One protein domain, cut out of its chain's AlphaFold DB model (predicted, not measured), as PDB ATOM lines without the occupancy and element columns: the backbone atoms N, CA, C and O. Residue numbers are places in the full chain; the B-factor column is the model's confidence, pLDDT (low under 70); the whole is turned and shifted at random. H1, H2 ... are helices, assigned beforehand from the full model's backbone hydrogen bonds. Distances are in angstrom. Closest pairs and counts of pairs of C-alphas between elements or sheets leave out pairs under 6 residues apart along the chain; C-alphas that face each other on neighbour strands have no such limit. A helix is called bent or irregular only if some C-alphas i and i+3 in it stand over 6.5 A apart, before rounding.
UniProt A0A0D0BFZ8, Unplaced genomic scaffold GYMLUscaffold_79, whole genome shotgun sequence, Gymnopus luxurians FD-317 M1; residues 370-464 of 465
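AT A GLANCE: This is residues 370 to 464 of the 465 residues of an uncharacterized protein of Gymnopus luxurians FD-317 M1 (UniProt A0A0D0BFZ8). Long helix H4 lies over one side of H3, which crosses between it and the other long helix, H2; short H1 packs on H2 and H3, and residues 458 to 464 stick out. The 95 printed residues include four named helices, H1 to H4 in chain order, and no named strand: all helix. The whole is compact, with a radius of gyration of the C-alphas of 13.6 A, and spans 44 by 29 by 22 A.

IN THESE COORDINATES: Find C-alpha 438 at (48.457, 74.474, 17.165); from there H4 runs 36.5 A to C-alpha 462 at (61.877, 81.025, 50.431). H2, residues 385 to 406, covers 29.3 A and is irregular: C-alphas 397 and 400 are 7.7 A apart. H3 holds residues 416 to 426, 15.4 A, and H1 residues 377 to 380, 4.8 A.

HOW THE PARTS SIT: At residues 442 to 450 alone, H4 touches H3 at a steep tilt of 67 degrees, the same way; the closest C-alphas, of Leu 422 and Met 446, are 5.2 A apart. Residues 390 to 398 of H2 alone touch H3, about perpendicular at 81 degrees, closest at C-alphas 394 and 426, 5.2 A. Every O i to N i+4 pair is within hydrogen-bond range in H3 and H4, and 15 of 18 in H2; H1 is too short for one.

THE WHOLE: The printed part has no cut; the link H3 to H4 is long. Look for pLDDT under 70 at residues 431 and 461 to 464.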
ATOM      1  N   SER A 370      64.323  86.179  18.470       90.81
ATOM      2  CA  SER A 370      63.757  86.243  19.806       90.81
ATOM      3  C   SER A 370      63.942  87.636  20.405       90.81
ATOM      4  O   SER A 370      64.860  88.378  20.074       90.81
ATOM      5  N   PHE A 371      63.017  88.001  21.283       92.12
ATOM      6  CA  PHE A 371      62.994  89.274  21.981       92.12
ATOM      7  C   PHE A 371      62.968  89.006  23.482       92.12
ATOM      8  O   PHE A 371      62.223  88.125  23.926       92.12
ATOM      9  N   SER A 372      63.721  89.791  24.252       93.94
ATOM     10  CA  SER A 372      63.699  89.737  25.722       93.94
ATOM     11  C   SER A 372      62.493  90.459  26.333       93.94
ATOM     12  O   SER A 372      62.122  90.214  27.476       93.94
ATOM     13  N   LEU A 373      61.850  91.327  25.547       94.50
ATOM     14  CA  LEU A 373      60.638  92.067  25.893       94.50
ATOM     15  C   LEU A 373      59.613  91.951  24.759       94.50
ATOM     16  O   LEU A 373      60.008  91.785  23.600       94.50
ATOM     17  N   PRO A 374      58.300  92.045  25.039       95.38
ATOM     18  CA  PRO A 374      57.296  91.980  23.989       95.38
ATOM     19  C   PRO A 374      57.438  93.183  23.043       95.38
ATOM     20  O   PRO A 374      57.356  94.327  23.488       95.38
ATOM     21  N   PRO A 375      57.578  92.962  21.723       93.06
ATOM     22  CA  PRO A 375      57.507  94.049  20.754       93.06
ATOM     23  C   PRO A 375      56.194  94.828  20.898       93.06
ATOM     24  O   PRO A 375      55.137  94.206  20.994       93.06
ATOM     25  N   ALA A 376      56.222  96.163  20.813       91.62
ATOM     26  CA  ALA A 376      55.021  96.999  20.967       91.62
ATOM     27  C   ALA A 376      53.870  96.576  20.035       91.62
ATOM     28  O   ALA A 376      52.710  96.490  20.441       91.62
ATOM     29  N   ARG A 377      54.194  96.175  18.797       91.25
ATOM     30  CA  ARG A 377      53.218  95.632  17.836       91.25
ATOM     31  C   ARG A 377      52.450  94.415  18.359       91.25
ATOM     32  O   ARG A 377      51.315  94.201  17.957       91.25
ATOM     33  N   ASN A 378      53.016  93.609  19.258       94.00
ATOM     34  CA  ASN A 378      52.294  92.474  19.827       94.00
ATOM     35  C   ASN A 378      51.126  92.920  20.704       94.00
ATOM     36  O   ASN A 378      50.203  92.134  20.883       94.00
ATOM     37  N   ILE A 379      51.161  94.138  21.238       94.50
ATOM     38  CA  ILE A 379      50.082  94.723  22.033       94.50
ATOM     39  C   ILE A 379      49.147  95.535  21.127       94.50
ATOM     40  O   ILE A 379      47.932  95.437  21.270       94.50
ATOM     41  N   LEU A 380      49.711  96.262  20.156       94.25
ATOM     42  CA  LEU A 380      49.011  97.303  19.391       94.25
ATOM     43  C   LEU A 380      48.498  96.883  18.007       94.25
ATOM     44  O   LEU A 380      47.647  97.560  17.451       94.25
ATOM     45  N   SER A 381      48.988  95.778  17.438       91.56
ATOM     46  CA  SER A 381      48.521  95.284  16.127       91.56
ATOM     47  C   SER A 381      47.051  94.846  16.039       91.56
ATOM     48  O   SER A 381      46.533  94.833  14.921       91.56
ATOM     49  N   PRO A 382      46.351  94.437  17.119       93.38
ATOM     50  CA  PRO A 382      44.938  94.105  17.006       93.38
ATOM     51  C   PRO A 382      44.106  95.312  16.568       93.38
ATOM     52  O   PRO A 382      44.164  96.371  17.178       93.38
ATOM     53  N   THR A 383      43.250  95.113  15.569       92.38
ATOM     54  CA  THR A 383      42.316  96.147  15.095       92.38
ATOM     55  C   THR A 383      41.224  96.473  16.113       92.38
ATOM     56  O   THR A 383      40.688  97.575  16.119       92.38
ATOM     57  N   LYS A 384      40.880  95.511  16.979       93.56
ATOM     58  CA  LYS A 384      39.855  95.675  18.014       93.56
ATOM     59  C   LYS A 384      40.452  96.336  19.265       93.56
ATOM     60  O   LYS A 384      41.320  95.708  19.892       93.56
ATOM     61  N   PRO A 385      39.974  97.521  19.687       91.88
ATOM     62  CA  PRO A 385      40.524  98.239  20.838       91.88
ATOM     63  C   PRO A 385      40.391  97.447  22.146       91.88
ATOM     64  O   PRO A 385      41.269  97.518  23.004       91.88
ATOM     65  N   GLU A 386      39.364  96.608  22.289       92.19
ATOM     66  CA  GLU A 386      39.191  95.727  23.451       92.19
ATOM     67  C   GLU A 386      40.324  94.706  23.543       92.19
ATOM     68  O   GLU A 386      40.787  94.365  24.631       92.19
ATOM     69  N   THR A 387      40.804  94.223  22.392       93.69
ATOM     70  CA  THR A 387      41.935  93.297  22.369       93.69
ATOM     71  C   THR A 387      43.226  94.021  22.730       93.69
ATOM     72  O   THR A 387      43.998  93.462  23.499       93.69
ATOM     73  N   VAL A 388      43.444  95.255  22.260       93.75
ATOM     74  CA  VAL A 388      44.600  96.078  22.669       93.75
ATOM     75  C   VAL A 388      44.604  96.299  24.183       93.75
ATOM     76  O   VAL A 388      45.594  95.971  24.839       93.75
ATOM     77  N   ARG A 389      43.477  96.747  24.759       91.19
ATOM     78  CA  ARG A 389      43.316  96.947  26.213       91.19
ATOM     79  C   ARG A 389      43.636  95.686  27.006       91.19
ATOM     80  O   ARG A 389      44.402  95.744  27.964       91.19
ATOM     81  N   LEU A 390      43.095  94.543  26.582       93.06
ATOM     82  CA  LEU A 390      43.335  93.262  27.241       93.06
ATOM     83  C   LEU A 390      44.829  92.926  27.299       93.06
ATOM     84  O   LEU A 390      45.324  92.519  28.340       93.06
ATOM     85  N   LEU A 391      45.552  93.106  26.196       95.19
ATOM     86  CA  LEU A 391      46.974  92.767  26.106       95.19
ATOM     87  C   LEU A 391      47.861  93.740  26.858       95.19
ATOM     88  O   LEU A 391      48.887  93.335  27.397       95.19
ATOM     89  N   PHE A 392      47.468  95.009  26.876       93.75
ATOM     90  CA  PHE A 392      48.135  96.023  27.668       93.75
ATOM     91  C   PHE A 392      47.998  95.696  29.159       93.75
ATOM     92  O   PHE A 392      48.997  95.620  29.869       93.75
ATOM     93  N   HIS A 393      46.787  95.359  29.611       90.56
ATOM     94  CA  HIS A 393      46.546  94.884  30.972       90.56
ATOM     95  C   HIS A 393      47.320  93.591  31.281       90.56
ATOM     96  O   HIS A 393      47.928  93.463  32.342       90.56
ATOM     97  N   SER A 394      47.365  92.638  30.343       94.88
ATOM     98  CA  SER A 394      48.190  91.433  30.480       94.88
ATOM     99  C   SER A 394      49.663  91.749  30.690       94.88
ATOM    100  O   SER A 394      50.303  91.092  31.505       94.88
ATOM    101  N   TRP A 395      50.201  92.718  29.941       95.56
ATOM    102  CA  TRP A 395      51.584  93.156  30.079       95.56
ATOM    103  C   TRP A 395      51.820  93.751  31.463       95.56
ATOM    104  O   TRP A 395      52.696  93.265  32.170       95.56
ATOM    105  N   LEU A 396      50.985  94.701  31.896       90.62
ATOM    106  CA  LEU A 396      51.073  95.290  33.235       90.62
ATOM    107  C   LEU A 396      51.008  94.233  34.343       90.62
ATOM    108  O   LEU A 396      51.705  94.337  35.342       90.62
ATOM    109  N   ARG A 397      50.247  93.156  34.151       89.44
ATOM    110  CA  ARG A 397      50.185  92.070  35.132       89.44
ATOM    111  C   ARG A 397      51.490  91.279  35.267       89.44
ATOM    112  O   ARG A 397      51.770  90.769  36.345       89.44
ATOM    113  N   ILE A 398      52.252  91.116  34.183       94.56
ATOM    114  CA  ILE A 398      53.445  90.250  34.164       94.56
ATOM    115  C   ILE A 398      54.764  91.016  34.030       94.56
ATOM    116  O   ILE A 398      55.812  90.384  34.095       94.56
ATOM    117  N   HIS A 399      54.749  92.336  33.827       95.12
ATOM    118  CA  HIS A 399      55.958  93.087  33.483       95.12
ATOM    119  C   HIS A 399      57.045  92.990  34.558       95.12
ATOM    120  O   HIS A 399      58.173  92.674  34.208       95.12
ATOM    121  N   GLU A 400      56.713  93.133  35.843       89.69
ATOM    122  CA  GLU A 400      57.665  92.955  36.956       89.69
ATOM    123  C   GLU A 400      58.338  91.573  36.922       89.69
ATOM    124  O   GLU A 400      59.560  91.436  37.011       89.69
ATOM    125  N   LEU A 401      57.546  90.523  36.679       91.56
ATOM    126  CA  LEU A 401      58.059  89.164  36.540       91.56
ATOM    127  C   LEU A 401      59.019  89.035  35.350       91.56
ATOM    128  O   LEU A 401      59.995  88.303  35.440       91.56
ATOM    129  N   ILE A 402      58.764  89.729  34.241       94.75
ATOM    130  CA  ILE A 402      59.650  89.714  33.071       94.75
ATOM    131  C   ILE A 402      60.913  90.549  33.315       94.75
ATOM    132  O   ILE A 402      62.009  90.096  32.989       94.75
ATOM    133  N   LEU A 403      60.782  91.735  33.911       91.56
ATOM    134  CA  LEU A 403      61.900  92.639  34.187       91.56
ATOM    135  C   LEU A 403      62.910  92.001  35.146       91.56
ATOM    136  O   LEU A 403      64.112  92.084  34.906       91.56
ATOM    137  N   THR A 404      62.447  91.260  36.155       87.12
ATOM    138  CA  THR A 404      63.342  90.499  37.049       87.12
ATOM    139  C   THR A 404      64.149  89.413  36.324       87.12
ATOM    140  O   THR A 404      65.244  89.068  36.769       87.12
ATOM    141  N   GLN A 405      63.665  88.889  35.189       91.12
ATOM    142  CA  GLN A 405      64.418  87.927  34.374       91.12
ATOM    143  C   GLN A 405      65.465  88.586  33.474       91.12
ATOM    144  O   GLN A 405      66.395  87.900  33.056       91.12
ATOM    145  N   LEU A 406      65.352  89.884  33.171       88.56
ATOM    146  CA  LEU A 406      66.348  90.578  32.343       88.56
ATOM    147  C   LEU A 406      67.714  90.653  33.027       88.56
ATOM    148  O   LEU A 406      68.735  90.623  32.351       88.56
ATOM    149  N   ASN A 407      67.726  90.679  34.358       82.94
ATOM    150  CA  ASN A 407      68.955  90.697  35.147       82.94
ATOM    151  C   ASN A 407      69.601  89.307  35.288       82.94
ATOM    152  O   ASN A 407      70.652  89.182  35.912       82.94
ATOM    153  N   ARG A 408      68.985  88.247  34.747       86.31
ATOM    154  CA  ARG A 408      69.517  86.883  34.828       86.31
ATOM    155  C   ARG A 408      70.318  86.528  33.573       86.31
ATOM    156  O   ARG A 408      69.905  86.886  32.470       86.31
ATOM    157  N   PRO A 409      71.396  85.732  33.708       80.94
ATOM    158  CA  PRO A 409      72.204  85.298  32.565       80.94
ATOM    159  C   PRO A 409      71.390  84.496  31.535       80.94
ATOM    160  O   PRO A 409      71.662  84.557  30.339       80.94
ATOM    161  N   SER A 410      70.330  83.814  31.977       83.69
ATOM    162  CA  SER A 410      69.372  83.110  31.118       83.69
ATOM    163  C   SER A 410      68.141  83.976  30.835       83.69
ATOM    164  O   SER A 410      67.030  83.635  31.248       83.69
ATOM    165  N   SER A 411      68.340  85.121  30.174       85.88
ATOM    166  CA  SER A 411      67.237  86.040  29.875       85.88
ATOM    167  C   SER A 411      66.148  85.358  29.033       85.88
ATOM    168  O   SER A 411      66.420  84.538  28.148       85.88
ATOM    169  N   LEU A 412      64.887  85.673  29.331       92.81
ATOM    170  CA  LEU A 412      63.744  85.094  28.639       92.81
ATOM    171  C   LEU A 412      63.700  85.575  27.185       92.81
ATOM    172  O   LEU A 412      63.252  86.680  26.915       92.81
ATOM    173  N   CYS A 413      64.078  84.720  26.241       94.38
ATOM    174  CA  CYS A 413      64.063  85.038  24.815       94.38
ATOM    175  C   CYS A 413      62.882  84.359  24.109       94.38
ATOM    176  O   CYS A 413      62.891  83.149  23.882       94.38
ATOM    177  N   LEU A 414      61.867  85.137  23.715       95.75
ATOM    178  CA  LEU A 414      60.672  84.628  23.030       95.75
ATOM    179  C   LEU A 414      60.491  85.254  21.649       95.75
ATOM    180  O   LEU A 414      60.706  86.443  21.439       95.75
ATOM    181  N   THR A 415      60.019  84.465  20.691       94.38
ATOM    182  CA  THR A 415      59.601  84.983  19.380       94.38
ATOM    183  C   THR A 415      58.385  85.907  19.509       94.38
ATOM    184  O   THR A 415      57.596  85.805  20.454       94.38
ATOM    185  N   SER A 416      58.144  86.756  18.503       92.88
ATOM    186  CA  SER A 416      56.956  87.635  18.455       92.88
ATOM    187  C   SER A 416      55.648  86.857  18.690       92.88
ATOM    188  O   SER A 416      54.786  87.309  19.437       92.88
ATOM    189  N   LYS A 417      55.511  85.654  18.111       93.94
ATOM    190  CA  LYS A 417      54.317  84.803  18.272       93.94
ATOM    191  C   LYS A 417      54.189  84.235  19.689       93.94
ATOM    192  O   LYS A 417      53.076  84.149  20.201       93.94
ATOM    193  N   GLN A 418      55.299  83.860  20.323       96.06
ATOM    194  CA  GLN A 418      55.300  83.384  21.711       96.06
ATOM    195  C   GLN A 418      54.940  84.504  22.684       96.06
ATOM    196  O   GLN A 418      54.067  84.299  23.519       96.06
ATOM    197  N   TRP A 419      55.509  85.701  22.518       97.00
ATOM    198  CA  TRP A 419      55.124  86.875  23.306       97.00
ATOM    199  C   TRP A 419      53.631  87.187  23.193       97.00
ATOM    200  O   TRP A 419      52.961  87.374  24.204       97.00
ATOM    201  N   ARG A 420      53.088  87.182  21.968       95.94
ATOM    202  CA  ARG A 420      51.647  87.340  21.718       95.94
ATOM    203  C   ARG A 420      50.826  86.313  22.512       95.94
ATOM    204  O   ARG A 420      49.901  86.690  23.223       95.94
ATOM    205  N   CYS A 421      51.203  85.035  22.428       96.00
ATOM    206  CA  CYS A 421      50.542  83.947  23.151       96.00
ATOM    207  C   CYS A 421      50.649  84.110  24.677       96.00
ATOM    208  O   CYS A 421      49.675  83.867  25.382       96.00
ATOM    209  N   LEU A 422      51.811  84.523  25.193       96.94
ATOM    210  CA  LEU A 422      52.033  84.741  26.621       96.94
ATOM    211  C   LEU A 422      51.142  85.867  27.160       96.94
ATOM    212  O   LEU A 422      50.495  85.687  28.188       96.94
ATOM    213  N   LEU A 423      51.042  86.984  26.433       96.69
ATOM    214  CA  LEU A 423      50.151  88.094  26.783       96.69
ATOM    215  C   LEU A 423      48.674  87.668  26.766       96.69
ATOM    216  O   LEU A 423      47.913  88.020  27.662       96.69
ATOM    217  N   GLU A 424      48.247  86.873  25.786       95.44
ATOM    218  CA  GLU A 424      46.873  86.353  25.742       95.44
ATOM    219  C   GLU A 424      46.556  85.425  26.926       95.44
ATOM    220  O   GLU A 424      45.467  85.506  27.499       95.44
ATOM    221  N   VAL A 425      47.515  84.581  27.322       94.81
ATOM    222  CA  VAL A 425      47.388  83.688  28.482       94.81
ATOM    223  C   VAL A 425      47.358  84.476  29.793       94.81
ATOM    224  O   VAL A 425      46.506  84.204  30.637       94.81
ATOM    225  N   ALA A 426      48.227  85.475  29.961       93.38
ATOM    226  CA  ALA A 426      48.281  86.314  31.161       93.38
ATOM    227  C   ALA A 426      47.000  87.147  31.375       93.38
ATOM    228  O   ALA A 426      46.597  87.394  32.515       93.38
ATOM    229  N   GLY A 427      46.331  87.521  30.281       88.31
ATOM    230  CA  GLY A 427      45.058  88.252  30.285       88.31
ATOM    231  C   GLY A 427      43.820  87.380  30.433       88.31
ATOM    232  O   GLY A 427      42.713  87.898  30.368       88.31
ATOM    233  N   TRP A 428      43.984  86.063  30.583       80.38
ATOM    234  CA  TRP A 428      42.886  85.112  30.793       80.38
ATOM    235  C   TRP A 428      41.844  85.092  29.664       80.38
ATOM    236  O   TRP A 428      40.708  84.673  29.867       80.38
ATOM    237  N   LYS A 429      42.237  85.464  28.436       72.56
ATOM    238  CA  LYS A 429      41.336  85.438  27.269       72.56
ATOM    239  C   LYS A 429      40.798  84.032  26.965       72.56
ATOM    240  O   LYS A 429      39.749  83.889  26.347       72.56
ATOM    241  N   TYR A 430      41.529  83.002  27.393       70.75
ATOM    242  CA  TYR A 430      41.234  81.598  27.129       70.75
ATOM    243  C   TYR A 430      41.283  80.800  28.438       70.75
ATOM    244  O   TYR A 430      42.339  80.303  28.838       70.75
ATOM    245  N   GLY A 431      40.146  80.695  29.132       65.25
ATOM    246  CA  GLY A 431      40.023  79.899  30.362       65.25
ATOM    247  C   GLY A 431      40.340  78.417  30.124       65.25
ATOM    248  O   GLY A 431      41.194  77.847  30.810       65.25
ATOM    249  N   HIS A 432      39.769  77.843  29.060       73.12
ATOM    250  CA  HIS A 432      40.039  76.479  28.602       73.12
ATOM    251  C   HIS A 432      40.805  76.488  27.280       73.12
ATOM    252  O   HIS A 432      40.423  77.160  26.324       73.12
ATOM    253  N   VAL A 433      41.920  75.761  27.248       75.56
ATOM    254  CA  VAL A 433      42.768  75.629  26.064       75.56
ATOM    255  C   VAL A 433      42.298  74.409  25.283       75.56
ATOM    256  O   VAL A 433      42.352  73.300  25.808       75.56
ATOM    257  N   ASP A 434      41.878  74.594  24.035       79.44
ATOM    258  CA  ASP A 434      41.675  73.475  23.116       79.44
ATOM    259  C   ASP A 434      43.037  72.986  22.601       79.44
ATOM    260  O   ASP A 434      43.606  73.525  21.644       79.44
ATOM    261  N   VAL A 435      43.583  71.979  23.288       82.75
ATOM    262  CA  VAL A 435      44.922  71.419  23.041       82.75
ATOM    263  C   VAL A 435      45.028  70.765  21.656       82.75
ATOM    264  O   VAL A 435      46.140  70.581  21.163       82.75
ATOM    265  N   SER A 436      43.904  70.470  20.992       88.56
ATOM    266  CA  SER A 436      43.900  69.867  19.654       88.56
ATOM    267  C   SER A 436      44.411  70.816  18.560       88.56
ATOM    268  O   SER A 436      44.821  70.374  17.487       88.56
ATOM    269  N   THR A 437      44.449  72.127  18.833       92.50
ATOM    270  CA  THR A 437      44.906  73.140  17.875       92.50
ATOM    271  C   THR A 437      46.356  73.565  18.127       92.50
ATOM    272  O   THR A 437      46.818  73.659  19.263       92.50
ATOM    273  N   VAL A 438      47.082  73.933  17.062       90.56
ATOM    274  CA  VAL A 438      48.457  74.474  17.165       90.56
ATOM    275  C   VAL A 438      48.511  75.714  18.068       90.56
ATOM    276  O   VAL A 438      49.472  75.908  18.817       90.56
ATOM    277  N   THR A 439      47.481  76.563  18.013       89.38
ATOM    278  CA  THR A 439      47.357  77.748  18.873       89.38
ATOM    279  C   THR A 439      47.158  77.351  20.330       89.38
ATOM    280  O   THR A 439      47.880  77.853  21.190       89.38
ATOM    281  N   GLY A 440      46.258  76.405  20.605       90.75
ATOM    282  CA  GLY A 440      46.035  75.905  21.955       90.75
ATOM    283  C   GLY A 440      47.288  75.267  22.546       90.75
ATOM    284  O   GLY A 440      47.687  75.603  23.657       90.75
ATOM    285  N   TRP A 441      48.014  74.458  21.776       93.75
ATOM    286  CA  TRP A 441      49.295  73.912  22.224       93.75
ATOM    287  C   TRP A 441      50.320  75.005  22.583       93.75
ATOM    288  O   TRP A 441      50.991  74.918  23.616       93.75
ATOM    289  N   ARG A 442      50.415  76.085  21.789       93.62
ATOM    290  CA  ARG A 442      51.283  77.235  22.116       93.62
ATOM    291  C   ARG A 442      50.833  77.953  23.386       93.62
ATOM    292  O   ARG A 442      51.685  78.280  24.212       93.62
ATOM    293  N   HIS A 443      49.531  78.177  23.572       94.62
ATOM    294  CA  HIS A 443      48.993  78.750  24.812       94.62
ATOM    295  C   HIS A 443      49.293  77.856  26.018       94.62
ATOM    296  O   HIS A 443      49.711  78.365  27.054       94.62
ATOM    297  N   GLY A 444      49.168  76.534  25.872       93.62
ATOM    298  CA  GLY A 444      49.548  75.559  26.894       93.62
ATOM    299  C   GLY A 444      51.019  75.691  27.299       93.62
ATOM    300  O   GLY A 444      51.323  75.822  28.485       93.62
ATOM    301  N   LYS A 445      51.925  75.776  26.316       96.06
ATOM    302  CA  LYS A 445      53.357  76.013  26.565       96.06
ATOM    303  C   LYS A 445      53.639  77.341  27.268       96.06
ATOM    304  O   LYS A 445      54.457  77.375  28.181       96.06
ATOM    305  N   MET A 446      52.984  78.429  26.863       96.88
ATOM    306  CA  MET A 446      53.189  79.738  27.502       96.88
ATOM    307  C   MET A 446      52.596  79.797  28.914       96.88
ATOM    308  O   MET A 446      53.159  80.461  29.777       96.88
ATOM    309  N   ARG A 447      51.510  79.062  29.183       95.12
ATOM    310  CA  ARG A 447      50.951  78.913  30.534       95.12
ATOM    311  C   ARG A 447      51.923  78.188  31.458       95.12
ATOM    312  O   ARG A 447      52.133  78.631  32.580       95.12
ATOM    313  N   GLU A 448      52.532  77.110  30.974       95.94
ATOM    314  CA  GLU A 448      53.555  76.378  31.724       95.94
ATOM    315  C   GLU A 448      54.794  77.239  31.992       95.94
ATOM    316  O   GLU A 448      55.273  77.294  33.121       95.94
ATOM    317  N   LEU A 449      55.264  77.989  30.991       96.12
ATOM    318  CA  LEU A 449      56.345  78.956  31.173       96.12
ATOM    319  C   LEU A 449      56.006  79.997  32.251       96.12
ATOM    320  O   LEU A 449      56.819  80.235  33.138       96.12
ATOM    321  N   LEU A 450      54.806  80.584  32.208       95.25
ATOM    322  CA  LEU A 450      54.378  81.578  33.192       95.25
ATOM    323  C   LEU A 450      54.346  80.999  34.616       95.25
ATOM    324  O   LEU A 450      54.811  81.656  35.542       95.25
ATOM    325  N   ARG A 451      53.870  79.757  34.794       95.56
ATOM    326  CA  ARG A 451      53.923  79.067  36.098       95.56
ATOM    327  C   ARG A 451      55.352  78.882  36.590       95.56
ATOM    328  O   ARG A 451      55.621  79.151  37.752       95.56
ATOM    329  N   ARG A 452      56.271  78.457  35.719       95.56
ATOM    330  CA  ARG A 452      57.686  78.283  36.087       95.56
ATOM    331  C   ARG A 452      58.312  79.589  36.550       95.56
ATOM    332  O   ARG A 452      58.998  79.596  37.564       95.56
ATOM    333  N   LEU A 453      58.049  80.684  35.839       93.62
ATOM    334  CA  LEU A 453      58.531  82.006  36.231       93.62
ATOM    335  C   LEU A 453      57.988  82.418  37.609       93.62
ATOM    336  O   LEU A 453      58.754  82.889  38.444       93.62
ATOM    337  N   LEU A 454      56.700  82.180  37.876       91.06
ATOM    338  CA  LEU A 454      56.093  82.453  39.184       91.06
ATOM    339  C   LEU A 454      56.688  81.583  40.300       91.06
ATOM    340  O   LEU A 454      56.993  82.094  41.371       91.06
ATOM    341  N   ASN A 455      56.918  80.294  40.043       93.00
ATOM    342  CA  ASN A 455      57.547  79.402  41.017       93.00
ATOM    343  C   ASN A 455      58.972  79.849  41.339       93.00
ATOM    344  O   ASN A 455      59.342  79.896  42.502       93.00
ATOM    345  N   ILE A 456      59.748  80.245  40.327       88.75
ATOM    346  CA  ILE A 456      61.091  80.799  40.523       88.75
ATOM    347  C   ILE A 456      61.043  82.045  41.410       88.75
ATOM    348  O   ILE A 456      61.919  82.210  42.254       88.75
ATOM    349  N   LEU A 457      60.061  82.930  41.215       84.88
ATOM    350  CA  LEU A 457      59.897  84.119  42.049       84.88
ATOM    351  C   LEU A 457      59.632  83.727  43.510       84.88
ATOM    352  O   LEU A 457      60.298  84.242  44.402       84.88
ATOM    353  N   ASN A 458      58.737  82.764  43.733       84.69
ATOM    354  CA  ASN A 458      58.399  82.273  45.068       84.69
ATOM    355  C   ASN A 458      59.581  81.562  45.747       84.69
ATOM    356  O   ASN A 458      59.856  81.828  46.911       84.69
ATOM    357  N   SER A 459      60.341  80.736  45.024       87.19
ATOM    358  CA  SER A 459      61.503  80.031  45.583       87.19
ATOM    359  C   SER A 459      62.655  80.962  45.964       87.19
ATOM    360  O   SER A 459      63.406  80.649  46.883       87.19
ATOM    361  N   ASN A 460      62.819  82.113  45.298       75.50
ATOM    362  CA  ASN A 460      63.809  83.092  45.770       75.50
ATOM    363  C   ASN A 460      63.355  83.752  47.071       75.50
ATOM    364  O   ASN A 460      64.205  84.141  47.854       75.50
ATOM    365  N   ASN A 461      62.046  83.869  47.308       67.75
ATOM    366  CA  ASN A 461      61.548  84.403  48.571       67.75
ATOM    367  C   ASN A 461      61.743  83.392  49.716       67.75
ATOM    368  O   ASN A 461      62.032  83.802  50.834       67.75
ATOM    369  N   GLU A 462      61.648  82.087  49.435       64.06
ATOM    370  CA  GLU A 462      61.877  81.025  50.431       64.06
ATOM    371  C   GLU A 462      63.360  80.830  50.779       64.06
ATOM    372  O   GLU A 462      63.674  80.629  51.939       64.06
ATOM    373  N   ASN A 463      64.288  80.963  49.823       46.22
ATOM    374  CA  ASN A 463      65.735  80.859  50.099       46.22
ATOM    375  C   ASN A 463      66.344  82.109  50.766       46.22
ATOM    376  O   ASN A 463      67.548  82.155  51.012       46.22
ATOM    377  N   ILE A 464      65.531  83.142  50.991       46.16
ATOM    378  CA  ILE A 464      65.901  84.346  51.750       46.16
ATOM    379  C   ILE A 464      65.299  84.288  53.176       46.16
ATOM    380  O   ILE A 464      65.519  85.198  53.975       46.16
TER     381      ILE A 464